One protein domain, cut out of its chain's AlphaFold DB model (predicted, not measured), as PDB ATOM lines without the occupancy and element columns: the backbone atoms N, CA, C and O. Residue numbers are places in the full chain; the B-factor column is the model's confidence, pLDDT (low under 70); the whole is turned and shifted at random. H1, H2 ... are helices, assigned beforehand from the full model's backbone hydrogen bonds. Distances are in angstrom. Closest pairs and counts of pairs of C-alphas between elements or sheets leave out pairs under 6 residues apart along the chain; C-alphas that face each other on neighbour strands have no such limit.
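This is residues 2 to 97 of the 365 residues of an uncharacterized protein of Sphingobium chungbukense (UniProt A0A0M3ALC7). Two long helices, H1 and H3, lie side by side and run opposite ways as a slim pair, and a third long helix, H4, leaves one end of that pair as an arm, making an open V with it. The short helix H2 sits at the other end of the pair, in the connection that leads from H1 back to H3, and residues 78 to 97, most of H4 and the last printed residues, stick out free. The printed part has 96 residues with four named helices, in the order H1, H2, H3, H4, and no named strand; its class is all helix. It is loose, with a radius of gyration of the C-alphas of 17.4 A, and flat, spanning 50 by 39 by 17 A.

H1, residues 2 to 23, touches H3, residues 41 to 66, with 28 pairs of C-alphas within 8 A. The closest C-alphas of the two are those of Ala 14 and Ala 59, 4.3 A apart. The two helices run opposite ways at a shallow tilt of 21 degrees. H2, residues 26 to 32, and H1 meet only through their link. H2 is close to H3 but not clearly touching it: the closest C-alphas, those of Thr 29 and Val 48, are 7.8 A apart, and the lines stand about perpendicular, at 82 degrees. H4, residues 71 to 95, touches H1 with residues 71 to 74 alone, and H1 touches it with residues 2 to 6 alone. Their closest C-alphas are those of Arg 3 and Ala 71, 5.4 A apart. H1 and H4 run the same way at a steep tilt of 55 degrees. H4 is apart from H2, and also from H3, which it follows in the chain. In H1, H2 and H3 every O i to N i+4 pair is within hydrogen-bond range; in H4, 20 of 21 are.

H1 begins at C-alpha 2, at (63.626, -75.818, 62.211), and measures 31.4 A from first to last C-alpha, at residue 23. H2, residues 26 to 32, is 10.0 A long. H3 begins at C-alpha 41, at (72.992, -109.237, 92.976), and at 26 residues and 37.5 A is the longest helix by residues. H4 measures 35.7 A from residue 71 to C-alpha 95, at (78.774, -77.888, 98.405).

The two C-alphas farthest apart are those of Leu 2 and Ile 37, at 51.1 A. Without residues 78 to 97, the body has 76 residues and spans 50 by 19 by 16 A. The printed part has no cut. The links from H1 to H2 and from H3 to H4 are tight, and the link from H2 to H3, with 8 residues, is short. The mean pLDDT of the printed part is 81.5; residues 2 to 3, 5 to 6, 67, 69 to 71, 74 and 96 to 97 are under 70.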
ATOM      1  N   LEU A   2      63.317 -75.680  60.767       63.62
ATOM      2  CA  LEU A   2      63.626 -75.818  62.211       63.62
ATOM      3  C   LEU A   2      62.691 -76.760  63.007       63.62
ATOM      4  O   LEU A   2      63.144 -77.511  63.864       63.62
ATOM      5  N   ARG A   3      61.383 -76.750  62.710       68.25
ATOM      6  CA  ARG A   3      60.387 -77.622  63.368       68.25
ATOM      7  C   ARG A   3      60.594 -79.107  63.048       68.25
ATOM      8  O   ARG A   3      60.522 -79.931  63.950       68.25
ATOM      9  N   TRP A   4      60.885 -79.419  61.787       71.25
ATOM     10  CA  TRP A   4      61.148 -80.784  61.324       71.25
ATOM     11  C   TRP A   4      62.455 -81.329  61.900       71.25
ATOM     12  O   TRP A   4      62.477 -82.451  62.389       71.25
ATOM     13  N   ALA A   5      63.508 -80.505  61.934       69.75
ATOM     14  CA  ALA A   5      64.783 -80.871  62.551       69.75
ATOM     15  C   ALA A   5      64.635 -81.165  64.057       69.75
ATOM     16  O   ALA A   5      65.145 -82.172  64.540       69.75
ATOM     17  N   GLY A   6      63.880 -80.335  64.790       68.75
ATOM     18  CA  GLY A   6      63.606 -80.562  66.213       68.75
ATOM     19  C   GLY A   6      62.815 -81.848  66.477       68.75
ATOM     20  O   GLY A   6      63.179 -82.616  67.360       68.75
ATOM     21  N   GLN A   7      61.775 -82.122  65.683       75.56
ATOM     22  CA  GLN A   7      60.994 -83.358  65.804       75.56
ATOM     23  C   GLN A   7      61.821 -84.601  65.447       75.56
ATOM     24  O   GLN A   7      61.768 -85.587  66.174       75.56
ATOM     25  N   ALA A   8      62.631 -84.540  64.386       78.88
ATOM     26  CA  ALA A   8      63.524 -85.633  64.011       78.88
ATOM     27  C   ALA A   8      64.549 -85.937  65.116       78.88
ATOM     28  O   ALA A   8      64.735 -87.099  65.468       78.88
ATOM     29  N   LEU A   9      65.154 -84.905  65.717       79.31
ATOM     30  CA  LEU A   9      66.100 -85.070  66.823       79.31
ATOM     31  C   LEU A   9      65.429 -85.674  68.065       79.31
ATOM     32  O   LEU A   9      65.947 -86.629  68.636       79.31
ATOM     33  N   THR A  10      64.261 -85.165  68.476       78.50
ATOM     34  CA  THR A  10      63.514 -85.717  69.622       78.50
ATOM     35  C   THR A  10      63.086 -87.165  69.381       78.50
ATOM     36  O   THR A  10      63.231 -87.998  70.274       78.50
ATOM     37  N   GLY A  11      62.605 -87.480  68.175       83.31
ATOM     38  CA  GLY A  11      62.260 -88.844  67.778       83.31
ATOM     39  C   GLY A  11      63.471 -89.778  67.801       83.31
ATOM     40  O   GLY A  11      63.381 -90.872  68.355       83.31
ATOM     41  N   ALA A  12      64.619 -89.331  67.286       85.81
ATOM     42  CA  ALA A  12      65.864 -90.094  67.324       85.81
ATOM     43  C   ALA A  12      66.324 -90.373  68.764       85.81
ATOM     44  O   ALA A  12      66.656 -91.511  69.084       85.81
ATOM     45  N   VAL A  13      66.276 -89.374  69.655       86.19
ATOM     46  CA  VAL A  13      66.599 -89.560  71.081       86.19
ATOM     47  C   VAL A  13      65.644 -90.559  71.736       86.19
ATOM     48  O   VAL A  13      66.098 -91.463  72.430       86.19
ATOM     49  N   ALA A  14      64.336 -90.457  71.488       87.19
ATOM     50  CA  ALA A  14      63.370 -91.404  72.042       87.19
ATOM     51  C   ALA A  14      63.610 -92.843  71.549       87.19
ATOM     52  O   ALA A  14      63.577 -93.778  72.348       87.19
ATOM     53  N   LEU A  15      63.908 -93.025  70.258       92.25
ATOM     54  CA  LEU A  15      64.255 -94.335  69.695       92.25
ATOM     55  C   LEU A  15      65.557 -94.891  70.284       92.25
ATOM     56  O   LEU A  15      65.623 -96.083  70.569       92.25
ATOM     57  N   LEU A  16      66.565 -94.045  70.520       92.69
ATOM     58  CA  LEU A  16      67.810 -94.444  71.184       92.69
ATOM     59  C   LEU A  16      67.567 -94.910  72.627       92.69
ATOM     60  O   LEU A  16      68.111 -95.937  73.029       92.69
ATOM     61  N   LEU A  17      66.726 -94.203  73.390       91.31
ATOM     62  CA  LEU A  17      66.354 -94.603  74.753       91.31
ATOM     63  C   LEU A  17      65.620 -95.953  74.766       91.31
ATOM     64  O   LEU A  17      65.944 -96.815  75.582       91.31
ATOM     65  N   LEU A  18      64.683 -96.171  73.833       93.31
ATOM     66  CA  LEU A  18      63.992 -97.459  73.683       93.31
ATOM     67  C   LEU A  18      64.961 -98.579  73.297       93.31
ATOM     68  O   LEU A  18      64.931 -99.650  73.901       93.31
ATOM     69  N   ALA A  19      65.846 -98.333  72.329       93.06
ATOM     70  CA  ALA A  19      66.857 -99.299  71.916       93.06
ATOM     71  C   ALA A  19      67.794 -99.668  73.079       93.06
ATOM     72  O   ALA A  19      68.106-100.845  73.262       93.06
ATOM     73  N   MET A  20      68.192 -98.692  73.904       89.94
ATOM     74  CA  MET A  20      68.984 -98.939  75.110       89.94
ATOM     75  C   MET A  20      68.211 -99.793  76.125       89.94
ATOM     76  O   MET A  20      68.729-100.810  76.580       89.94
ATOM     77  N   ALA A  21      66.953 -99.452  76.420       91.62
ATOM     78  CA  ALA A  21      66.123-100.203  77.366       91.62
ATOM     79  C   ALA A  21      65.892-101.667  76.939       91.62
ATOM     80  O   ALA A  21      65.842-102.573  77.780       91.62
ATOM     81  N   LEU A  22      65.777-101.911  75.627       91.06
ATOM     82  CA  LEU A  22      65.697-103.257  75.050       91.06
ATOM     83  C   LEU A  22      67.031-104.005  75.152       91.06
ATOM     84  O   LEU A  22      67.038-105.204  75.429       91.06
ATOM     85  N   ARG A  23      68.155-103.304  74.959       90.31
ATOM     86  CA  ARG A  23      69.502-103.879  75.029       90.31
ATOM     87  C   ARG A  23      69.937-104.222  76.453       90.31
ATOM     88  O   ARG A  23      70.731-105.142  76.602       90.31
ATOM     89  N   MET A  24      69.425-103.535  77.476       88.88
ATOM     90  CA  MET A  24      69.679-103.809  78.901       88.88
ATOM     91  C   MET A  24      69.000-105.112  79.365       88.88
ATOM     92  O   MET A  24      68.129-105.126  80.231       88.88
ATOM     93  N   ASN A  25      69.358-106.231  78.744       85.75
ATOM     94  CA  ASN A  25      68.929-107.570  79.124       85.75
ATOM     95  C   ASN A  25      69.927-108.190  80.124       85.75
ATOM     96  O   ASN A  25      70.810-107.511  80.660       85.75
ATOM     97  N   ARG A  26      69.781-109.490  80.393       82.25
ATOM     98  CA  ARG A  26      70.675-110.216  81.302       82.25
ATOM     99  C   ARG A  26      72.123-110.223  80.806       82.25
ATOM    100  O   ARG A  26      73.012-109.889  81.572       82.25
ATOM    101  N   ASP A  27      72.350-110.482  79.522       85.06
ATOM    102  CA  ASP A  27      73.703-110.525  78.950       85.06
ATOM    103  C   ASP A  27      74.413-109.167  79.024       85.06
ATOM    104  O   ASP A  27      75.609-109.089  79.306       85.06
ATOM    105  N   TRP A  28      73.681-108.075  78.778       87.19
ATOM    106  CA  TRP A  28      74.216-106.722  78.928       87.19
ATOM    107  C   TRP A  28      74.610-106.453  80.376       87.19
ATOM    108  O   TRP A  28      75.708-105.976  80.646       87.19
ATOM    109  N   THR A  29      73.730-106.815  81.301       82.81
ATOM    110  CA  THR A  29      73.961-106.675  82.734       82.81
ATOM    111  C   THR A  29      75.193-107.462  83.180       82.81
ATOM    112  O   THR A  29      76.054-106.912  83.861       82.81
ATOM    113  N   ASP A  30      75.324-108.714  82.753       81.25
ATOM    114  CA  ASP A  30      76.450-109.584  83.105       81.25
ATOM    115  C   ASP A  30      77.785-109.057  82.554       81.25
ATOM    116  O   ASP A  30      78.836-109.280  83.152       81.25
ATOM    117  N   ARG A  31      77.750-108.323  81.434       84.62
ATOM    118  CA  ARG A  31      78.932-107.722  80.804       84.62
ATOM    119  C   ARG A  31      79.316-106.356  81.377       84.62
ATOM    120  O   ARG A  31      80.465-105.953  81.216       84.62
ATOM    121  N   HIS A  32      78.377-105.623  81.973       86.12
ATOM    122  CA  HIS A  32      78.567-104.203  82.292       86.12
ATOM    123  C   HIS A  32      78.399-103.841  83.765       86.12
ATOM    124  O   HIS A  32      78.788-102.739  84.152       86.12
ATOM    125  N   LEU A  33      77.852-104.745  84.576       85.12
ATOM    126  CA  LEU A  33      77.699-104.561  86.011       85.12
ATOM    127  C   LEU A  33      78.584-105.550  86.756       85.12
ATOM    128  O   LEU A  33      78.469-106.765  86.590       85.12
ATOM    129  N   LEU A  34      79.450-105.011  87.608       83.88
ATOM    130  CA  LEU A  34      80.277-105.826  88.479       83.88
ATOM    131  C   LEU A  34      79.455-106.334  89.667       83.88
ATOM    132  O   LEU A  34      78.653-105.577  90.219       83.88
ATOM    133  N   PRO A  35      79.630-107.605  90.068       83.00
ATOM    134  CA  PRO A  35      79.075-108.072  91.324       83.00
ATOM    135  C   PRO A  35      79.726-107.317  92.486       83.00
ATOM    136  O   PRO A  35      80.883-106.911  92.399       83.00
ATOM    137  N   ASP A  36      79.006-107.193  93.593       81.75
ATOM    138  CA  ASP A  36      79.474-106.531  94.804       81.75
ATOM    139  C   ASP A  36      79.127-107.415  96.021       81.75
ATOM    140  O   ASP A  36      78.127-108.131  96.027       81.75
ATOM    141  N   ILE A  37      79.988-107.448  97.044       76.56
ATOM    142  CA  ILE A  37      79.753-108.279  98.244       76.56
ATOM    143  C   ILE A  37      78.807-107.599  99.253       76.56
ATOM    144  O   ILE A  37      78.119-108.248 100.056       76.56
ATOM    145  N   ILE A  38      78.796-106.273  99.223       72.94
ATOM    146  CA  ILE A  38      78.034-105.353 100.057       72.94
ATOM    147  C   ILE A  38      76.630-105.177  99.450       72.94
ATOM    148  O   ILE A  38      75.646-105.248 100.183       72.94
ATOM    149  N   VAL A  39      76.516-105.068  98.121       73.00
ATOM    150  CA  VAL A  39      75.240-104.931  97.398       73.00
ATOM    151  C   VAL A  39      74.806-106.270  96.784       73.00
ATOM    152  O   VAL A  39      75.470-106.766  95.876       73.00
ATOM    153  N   PRO A  40      73.680-106.872  97.216       72.38
ATOM    154  CA  PRO A  40      73.226-108.142  96.658       72.38
ATOM    155  C   PRO A  40      72.929-108.061  95.153       72.38
ATOM    156  O   PRO A  40      72.354-107.086  94.669       72.38
ATOM    157  N   SER A  41      73.230-109.136  94.423       73.31
ATOM    158  CA  SER A  41      72.992-109.237  92.976       73.31
ATOM    159  C   SER A  41      71.546-108.927  92.553       73.31
ATOM    160  O   SER A  41      71.340-108.282  91.524       73.31
ATOM    161  N   ASP A  42      70.552-109.327  93.351       77.19
ATOM    162  CA  ASP A  42      69.131-109.075  93.066       77.19
ATOM    163  C   ASP A  42      68.774-107.588  93.142       77.19
ATOM    164  O   ASP A  42      67.972-107.096  92.348       77.19
ATOM    165  N   TRP A  43      69.420-106.846  94.046       76.75
ATOM    166  CA  TRP A  43      69.261-105.395  94.140       76.75
ATOM    167  C   TRP A  43      69.800-104.701  92.891       76.75
ATOM    168  O   TRP A  43      69.121-103.837  92.341       76.75
ATOM    169  N   LEU A  44      70.965-105.124  92.387       77.31
ATOM    170  CA  LEU A  44      71.492-104.627  91.113       77.31
ATOM    171  C   LEU A  44      70.530-104.933  89.954       77.31
ATOM    172  O   LEU A  44      70.342-104.094  89.077       77.31
ATOM    173  N   MET A  45      69.879-106.104  89.949       81.00
ATOM    174  CA  MET A  45      68.906-106.449  88.900       81.00
ATOM    175  C   MET A  45      67.662-105.584  88.986       81.00
ATOM    176  O   MET A  45      67.177-105.116  87.957       81.00
ATOM    177  N   MET A  46      67.165-105.342  90.196       84.06
ATOM    178  CA  MET A  46      66.039-104.446  90.421       84.06
ATOM    179  C   MET A  46      66.358-103.028  89.941       84.06
ATOM    180  O   MET A  46      65.533-102.444  89.240       84.06
ATOM    181  N   ILE A  47      67.553-102.508  90.248       81.62
ATOM    182  CA  ILE A  47      68.020-101.201  89.760       81.62
ATOM    183  C   ILE A  47      67.964-101.164  88.229       81.62
ATOM    184  O   ILE A  47      67.280-100.307  87.678       81.62
ATOM    185  N   VAL A  48      68.538-102.156  87.540       85.56
ATOM    186  CA  VAL A  48      68.473-102.239  86.069       85.56
ATOM    187  C   VAL A  48      67.033-102.284  85.554       85.56
ATOM    188  O   VAL A  48      66.717-101.633  84.561       85.56
ATOM    189  N   GLN A  49      66.124-103.028  86.195       88.38
ATOM    190  CA  GLN A  49      64.721-103.050  85.761       88.38
ATOM    191  C   GLN A  49      64.045-101.686  85.928       88.38
ATOM    192  O   GLN A  49      63.312-101.255  85.036       88.38
ATOM    193  N   VAL A  50      64.312-100.984  87.031       88.50
ATOM    194  CA  VAL A  50      63.807 -99.624  87.254       88.50
ATOM    195  C   VAL A  50      64.380 -98.663  86.215       88.50
ATOM    196  O   VAL A  50      63.619 -97.923  85.594       88.50
ATOM    197  N   GLU A  51      65.685 -98.712  85.950       87.69
ATOM    198  CA  GLU A  51      66.339 -97.909  84.910       87.69
ATOM    199  C   GLU A  51      65.705 -98.142  83.534       87.69
ATOM    200  O   GLU A  51      65.369 -97.188  82.834       87.69
ATOM    201  N   ARG A  52      65.454 -99.405  83.160       90.69
ATOM    202  CA  ARG A  52      64.771 -99.752  81.903       90.69
ATOM    203  C   ARG A  52      63.382 -99.134  81.821       90.69
ATOM    204  O   ARG A  52      63.034 -98.563  80.788       90.69
ATOM    205  N   LEU A  53      62.595 -99.225  82.893       92.19
ATOM    206  CA  LEU A  53      61.261 -98.626  82.950       92.19
ATOM    207  C   LEU A  53      61.324 -97.099  82.833       92.19
ATOM    208  O   LEU A  53      60.521 -96.517  82.105       92.19
ATOM    209  N   LEU A  54      62.300 -96.456  83.478       90.56
ATOM    210  CA  LEU A  54      62.519 -95.013  83.373       90.56
ATOM    211  C   LEU A  54      62.904 -94.593  81.951       90.56
ATOM    212  O   LEU A  54      62.366 -93.606  81.448       90.56
ATOM    213  N   LEU A  55      63.773 -95.349  81.272       90.88
ATOM    214  CA  LEU A  55      64.137 -95.094  79.874       90.88
ATOM    215  C   LEU A  55      62.922 -95.212  78.942       90.88
ATOM    216  O   LEU A  55      62.722 -94.350  78.084       90.88
ATOM    217  N   VAL A  56      62.079 -96.234  79.135       94.00
ATOM    218  CA  VAL A  56      60.832 -96.414  78.369       94.00
ATOM    219  C   VAL A  56      59.844 -95.281  78.648       94.00
ATOM    220  O   VAL A  56      59.289 -94.710  77.708       94.00
ATOM    221  N   ALA A  57      59.647 -94.917  79.916       92.94
ATOM    222  CA  ALA A  57      58.756 -93.828  80.306       92.94
ATOM    223  C   ALA A  57      59.224 -92.487  79.723       92.94
ATOM    224  O   ALA A  57      58.423 -91.753  79.142       92.94
ATOM    225  N   LEU A  58      60.525 -92.190  79.800       90.12
ATOM    226  CA  LEU A  58      61.107 -90.979  79.227       90.12
ATOM    227  C   LEU A  58      60.950 -90.951  77.703       90.12
ATOM    228  O   LEU A  58      60.541 -89.930  77.150       90.12
ATOM    229  N   ALA A  59      61.199 -92.069  77.018       90.06
ATOM    230  CA  ALA A  59      60.978 -92.169  75.580       90.06
ATOM    231  C   ALA A  59      59.505 -91.939  75.203       90.06
ATOM    232  O   ALA A  59      59.222 -91.188  74.268       90.06
ATOM    233  N   ALA A  60      58.561 -92.519  75.951       90.50
ATOM    234  CA  ALA A  60      57.131 -92.312  75.736       90.50
ATOM    235  C   ALA A  60      56.739 -90.837  75.925       90.50
ATOM    236  O   ALA A  60      56.047 -90.271  75.076       90.50
ATOM    237  N   VAL A  61      57.238 -90.185  76.982       88.44
ATOM    238  CA  VAL A  61      57.031 -88.748  77.216       88.44
ATOM    239  C   VAL A  61      57.581 -87.921  76.055       88.44
ATOM    240  O   VAL A  61      56.872 -87.045  75.561       88.44
ATOM    241  N   LEU A  62      58.791 -88.212  75.567       85.06
ATOM    242  CA  LEU A  62      59.388 -87.505  74.428       85.06
ATOM    243  C   LEU A  62      58.567 -87.678  73.140       85.06
ATOM    244  O   LEU A  62      58.326 -86.695  72.436       85.06
ATOM    245  N   LEU A  63      58.076 -88.886  72.853       85.06
ATOM    246  CA  LEU A  63      57.232 -89.159  71.681       85.06
ATOM    247  C   LEU A  63      55.867 -88.452  71.764       85.06
ATOM    248  O   LEU A  63      55.386 -87.915  70.763       85.06
ATOM    249  N   LEU A  64      55.255 -88.399  72.952       84.50
ATOM    250  CA  LEU A  64      54.008 -87.660  73.188       84.50
ATOM    251  C   LEU A  64      54.223 -86.142  73.091       84.50
ATOM    252  O   LEU A  64      53.425 -85.428  72.477       84.50
ATOM    253  N   ALA A  65      55.327 -85.650  73.652       78.38
ATOM    254  CA  ALA A  65      55.726 -84.249  73.623       78.38
ATOM    255  C   ALA A  65      56.041 -83.762  72.199       78.38
ATOM    256  O   ALA A  65      55.657 -82.649  71.834       78.38
ATOM    257  N   MET A  66      56.638 -84.611  71.354       75.50
ATOM    258  CA  MET A  66      56.937 -84.318  69.944       75.50
ATOM    259  C   MET A  66      55.695 -83.893  69.138       75.50
ATOM    260  O   MET A  66      55.801 -83.112  68.186       75.50
ATOM    261  N   ARG A  67      54.504 -84.362  69.541       69.88
ATOM    262  CA  ARG A  67      53.217 -84.000  68.924       69.88
ATOM    263  C   ARG A  67      52.663 -82.649  69.389       69.88
ATOM    264  O   ARG A  67      51.816 -82.088  68.701       69.88
ATOM    265  N   ARG A  68      53.109 -82.125  70.537       70.88
ATOM    266  CA  ARG A  68      52.492 -80.965  71.214       70.88
ATOM    267  C   ARG A  68      53.426 -79.773  71.439       70.88
ATOM    268  O   ARG A  68      52.945 -78.665  71.671       70.88
ATOM    269  N   ILE A  69      54.743 -79.962  71.378       67.19
ATOM    270  CA  ILE A  69      55.720 -78.907  71.666       67.19
ATOM    271  C   ILE A  69      56.140 -78.204  70.367       67.19
ATOM    272  O   ILE A  69      56.747 -78.794  69.478       67.19
ATOM    273  N   GLY A  70      55.825 -76.910  70.256       66.50
ATOM    274  CA  GLY A  70      56.339 -76.052  69.183       66.50
ATOM    275  C   GLY A  70      57.838 -75.760  69.342       66.50
ATOM    276  O   GLY A  70      58.352 -75.733  70.460       66.50
ATOM    277  N   ALA A  71      58.536 -75.475  68.234       68.31
ATOM    278  CA  ALA A  71      59.999 -75.329  68.187       68.31
ATOM    279  C   ALA A  71      60.580 -74.391  69.267       68.31
ATOM    280  O   ALA A  71      61.576 -74.723  69.898       68.31
ATOM    281  N   ARG A  72      59.918 -73.260  69.551       71.62
ATOM    282  CA  ARG A  72      60.353 -72.290  70.573       71.62
ATOM    283  C   ARG A  72      60.365 -72.868  71.993       71.62
ATOM    284  O   ARG A  72      61.299 -72.608  72.744       71.62
ATOM    285  N   ARG A  73      59.353 -73.664  72.360       73.25
ATOM    286  CA  ARG A  73      59.298 -74.336  73.671       73.25
ATOM    287  C   ARG A  73      60.342 -75.450  73.761       73.25
ATOM    288  O   ARG A  73      60.976 -75.582  74.796       73.25
ATOM    289  N   GLY A  74      60.567 -76.186  72.670       69.38
ATOM    290  CA  GLY A  74      61.632 -77.191  72.594       69.38
ATOM    291  C   GLY A  74      63.025 -76.585  72.797       69.38
ATOM    292  O   GLY A  74      63.797 -77.096  73.601       69.38
ATOM    293  N   ILE A  75      63.309 -75.449  72.148       71.62
ATOM    294  CA  ILE A  75      64.562 -74.697  72.336       71.62
ATOM    295  C   ILE A  75      64.699 -74.215  73.785       71.62
ATOM    296  O   ILE A  75      65.762 -74.378  74.373       71.62
ATOM    297  N   ALA A  76      63.637 -73.669  74.385       76.81
ATOM    298  CA  ALA A  76      63.672 -73.218  75.777       76.81
ATOM    299  C   ALA A  76      63.967 -74.364  76.762       76.81
ATOM    300  O   ALA A  76      64.773 -74.191  77.669       76.81
ATOM    301  N   ILE A  77      63.368 -75.543  76.556       77.50
ATOM    302  CA  ILE A  77      63.639 -76.739  77.369       77.50
ATOM    303  C   ILE A  77      65.087 -77.202  77.181       77.50
ATOM    304  O   ILE A  77      65.773 -77.461  78.166       77.50
ATOM    305  N   ALA A  78      65.573 -77.269  75.938       72.69
ATOM    306  CA  ALA A  78      66.956 -77.645  75.657       72.69
ATOM    307  C   ALA A  78      67.946 -76.683  76.328       72.69
ATOM    308  O   ALA A  78      68.877 -77.128  76.991       72.69
ATOM    309  N   MET A  79      67.702 -75.372  76.235       78.25
ATOM    310  CA  MET A  79      68.500 -74.354  76.920       78.25
ATOM    311  C   MET A  79      68.434 -74.494  78.442       78.25
ATOM    312  O   MET A  79      69.464 -74.394  79.099       78.25
ATOM    313  N   ALA A  80      67.257 -74.771  79.009       84.94
ATOM    314  CA  ALA A  80      67.114 -74.999  80.443       84.94
ATOM    315  C   ALA A  80      67.939 -76.208  80.909       84.94
ATOM    316  O   ALA A  80      68.646 -76.098  81.903       84.94
ATOM    317  N   VAL A  81      67.920 -77.328  80.176       82.19
ATOM    318  CA  VAL A  81      68.748 -78.510  80.485       82.19
ATOM    319  C   VAL A  81      70.241 -78.198  80.340       82.19
ATOM    320  O   VAL A  81      71.022 -78.518  81.236       82.19
ATOM    321  N   LEU A  82      70.637 -77.534  79.248       83.56
ATOM    322  CA  LEU A  82      72.026 -77.146  78.989       83.56
ATOM    323  C   LEU A  82      72.590 -76.207  80.061       83.56
ATOM    324  O   LEU A  82      73.780 -76.276  80.341       83.56
ATOM    325  N   LEU A  83      71.759 -75.348  80.658       89.62
ATOM    326  CA  LEU A  83      72.160 -74.449  81.744       89.62
ATOM    327  C   LEU A  83      72.063 -75.111  83.124       89.62
ATOM    328  O   LEU A  83      72.891 -74.839  83.992       89.62
ATOM    329  N   ALA A  84      71.085 -75.998  83.329       90.38
ATOM    330  CA  ALA A  84      70.898 -76.701  84.591       90.38
ATOM    331  C   ALA A  84      72.064 -77.646  84.897       90.38
ATOM    332  O   ALA A  84      72.524 -77.657  86.031       90.38
ATOM    333  N   LEU A  85      72.590 -78.389  83.914       87.31
ATOM    334  CA  LEU A  85      73.679 -79.343  84.161       87.31
ATOM    335  C   LEU A  85      74.963 -78.662  84.692       87.31
ATOM    336  O   LEU A  85      75.423 -79.055  85.763       87.31
ATOM    337  N   PRO A  86      75.527 -77.611  84.060       87.56
ATOM    338  CA  PRO A  86      76.680 -76.901  84.615       87.56
ATOM    339  C   PRO A  86      76.380 -76.210  85.948       87.56
ATOM    340  O   PRO A  86      77.242 -76.199  86.822       87.56
ATOM    341  N   ALA A  87      75.175 -75.651  86.127       90.38
ATOM    342  CA  ALA A  87      74.785 -75.019  87.387       90.38
ATOM    343  C   ALA A  87      74.705 -76.043  88.532       90.38
ATOM    344  O   ALA A  87      75.250 -75.802  89.608       90.38
ATOM    345  N   SER A  88      74.091 -77.205  88.291       88.00
ATOM    346  CA  SER A  88      74.054 -78.325  89.233       88.00
ATOM    347  C   SER A  88      75.454 -78.838  89.540       88.00
ATOM    348  O   SER A  88      75.771 -79.030  90.708       88.00
ATOM    349  N   GLU A  89      76.317 -78.990  88.533       87.50
ATOM    350  CA  GLU A  89      77.716 -79.371  88.739       87.50
ATOM    351  C   GLU A  89      78.451 -78.357  89.629       87.50
ATOM    352  O   GLU A  89      79.100 -78.752  90.592       87.50
ATOM    353  N   LEU A  90      78.307 -77.054  89.362       85.00
ATOM    354  CA  LEU A  90      78.912 -75.981  90.160       85.00
ATOM    355  C   LEU A  90      78.436 -76.013  91.613       85.00
ATOM    356  O   LEU A  90      79.260 -75.970  92.525       85.00
ATOM    357  N   VAL A  91      77.123 -76.125  91.832       85.44
ATOM    358  CA  VAL A  91      76.534 -76.208  93.176       85.44
ATOM    359  C   VAL A  91      77.012 -77.467  93.895       85.44
ATOM    360  O   VAL A  91      77.429 -77.380  95.048       85.44
ATOM    361  N   MET A  92      77.015 -78.623  93.225       79.44
ATOM    362  CA  MET A  92      77.470 -79.883  93.812       79.44
ATOM    363  C   MET A  92      78.965 -79.854  94.126       79.44
ATOM    364  O   MET A  92      79.353 -80.267  95.216       79.44
ATOM    365  N   GLN A  93      79.816 -79.335  93.237       76.69
ATOM    366  CA  GLN A  93      81.252 -79.196  93.499       76.69
ATOM    367  C   GLN A  93      81.552 -78.188  94.613       76.69
ATOM    368  O   GLN A  93      82.470 -78.414  95.403       76.69
ATOM    369  N   TYR A  94      80.786 -77.097  94.691       74.00
ATOM    370  CA  TYR A  94      80.919 -76.099  95.750       74.00
ATOM    371  C   TYR A  94      80.488 -76.667  97.108       74.00
ATOM    372  O   TYR A  94      81.264 -76.621  98.061       74.00
ATOM    373  N   ALA A  95      79.303 -77.281  97.183       71.19
ATOM    374  CA  ALA A  95      78.774 -77.888  98.405       71.19
ATOM    375  C   ALA A  95      79.612 -79.085  98.886       71.19
ATOM    376  O   ALA A  95      79.810 -79.254 100.086       71.19
ATOM    377  N   SER A  96      80.157 -79.887  97.964       62.88
ATOM    378  CA  SER A  96      81.089 -80.982  98.288       62.88
ATOM    379  C   SER A  96      82.539 -80.517  98.502       62.88
ATOM    380  O   SER A  96      83.421 -81.330  98.789       62.88
ATOM    381  N   GLY A  97      82.821 -79.215  98.369       53.16
ATOM    382  CA  GLY A  97      84.128 -78.622  98.648       53.16
ATOM    383  C   GLY A  97      85.270 -79.140  97.767       53.16
ATOM    384  O   GLY A  97      86.394 -79.260  98.255       53.16
TER     385      GLY A  97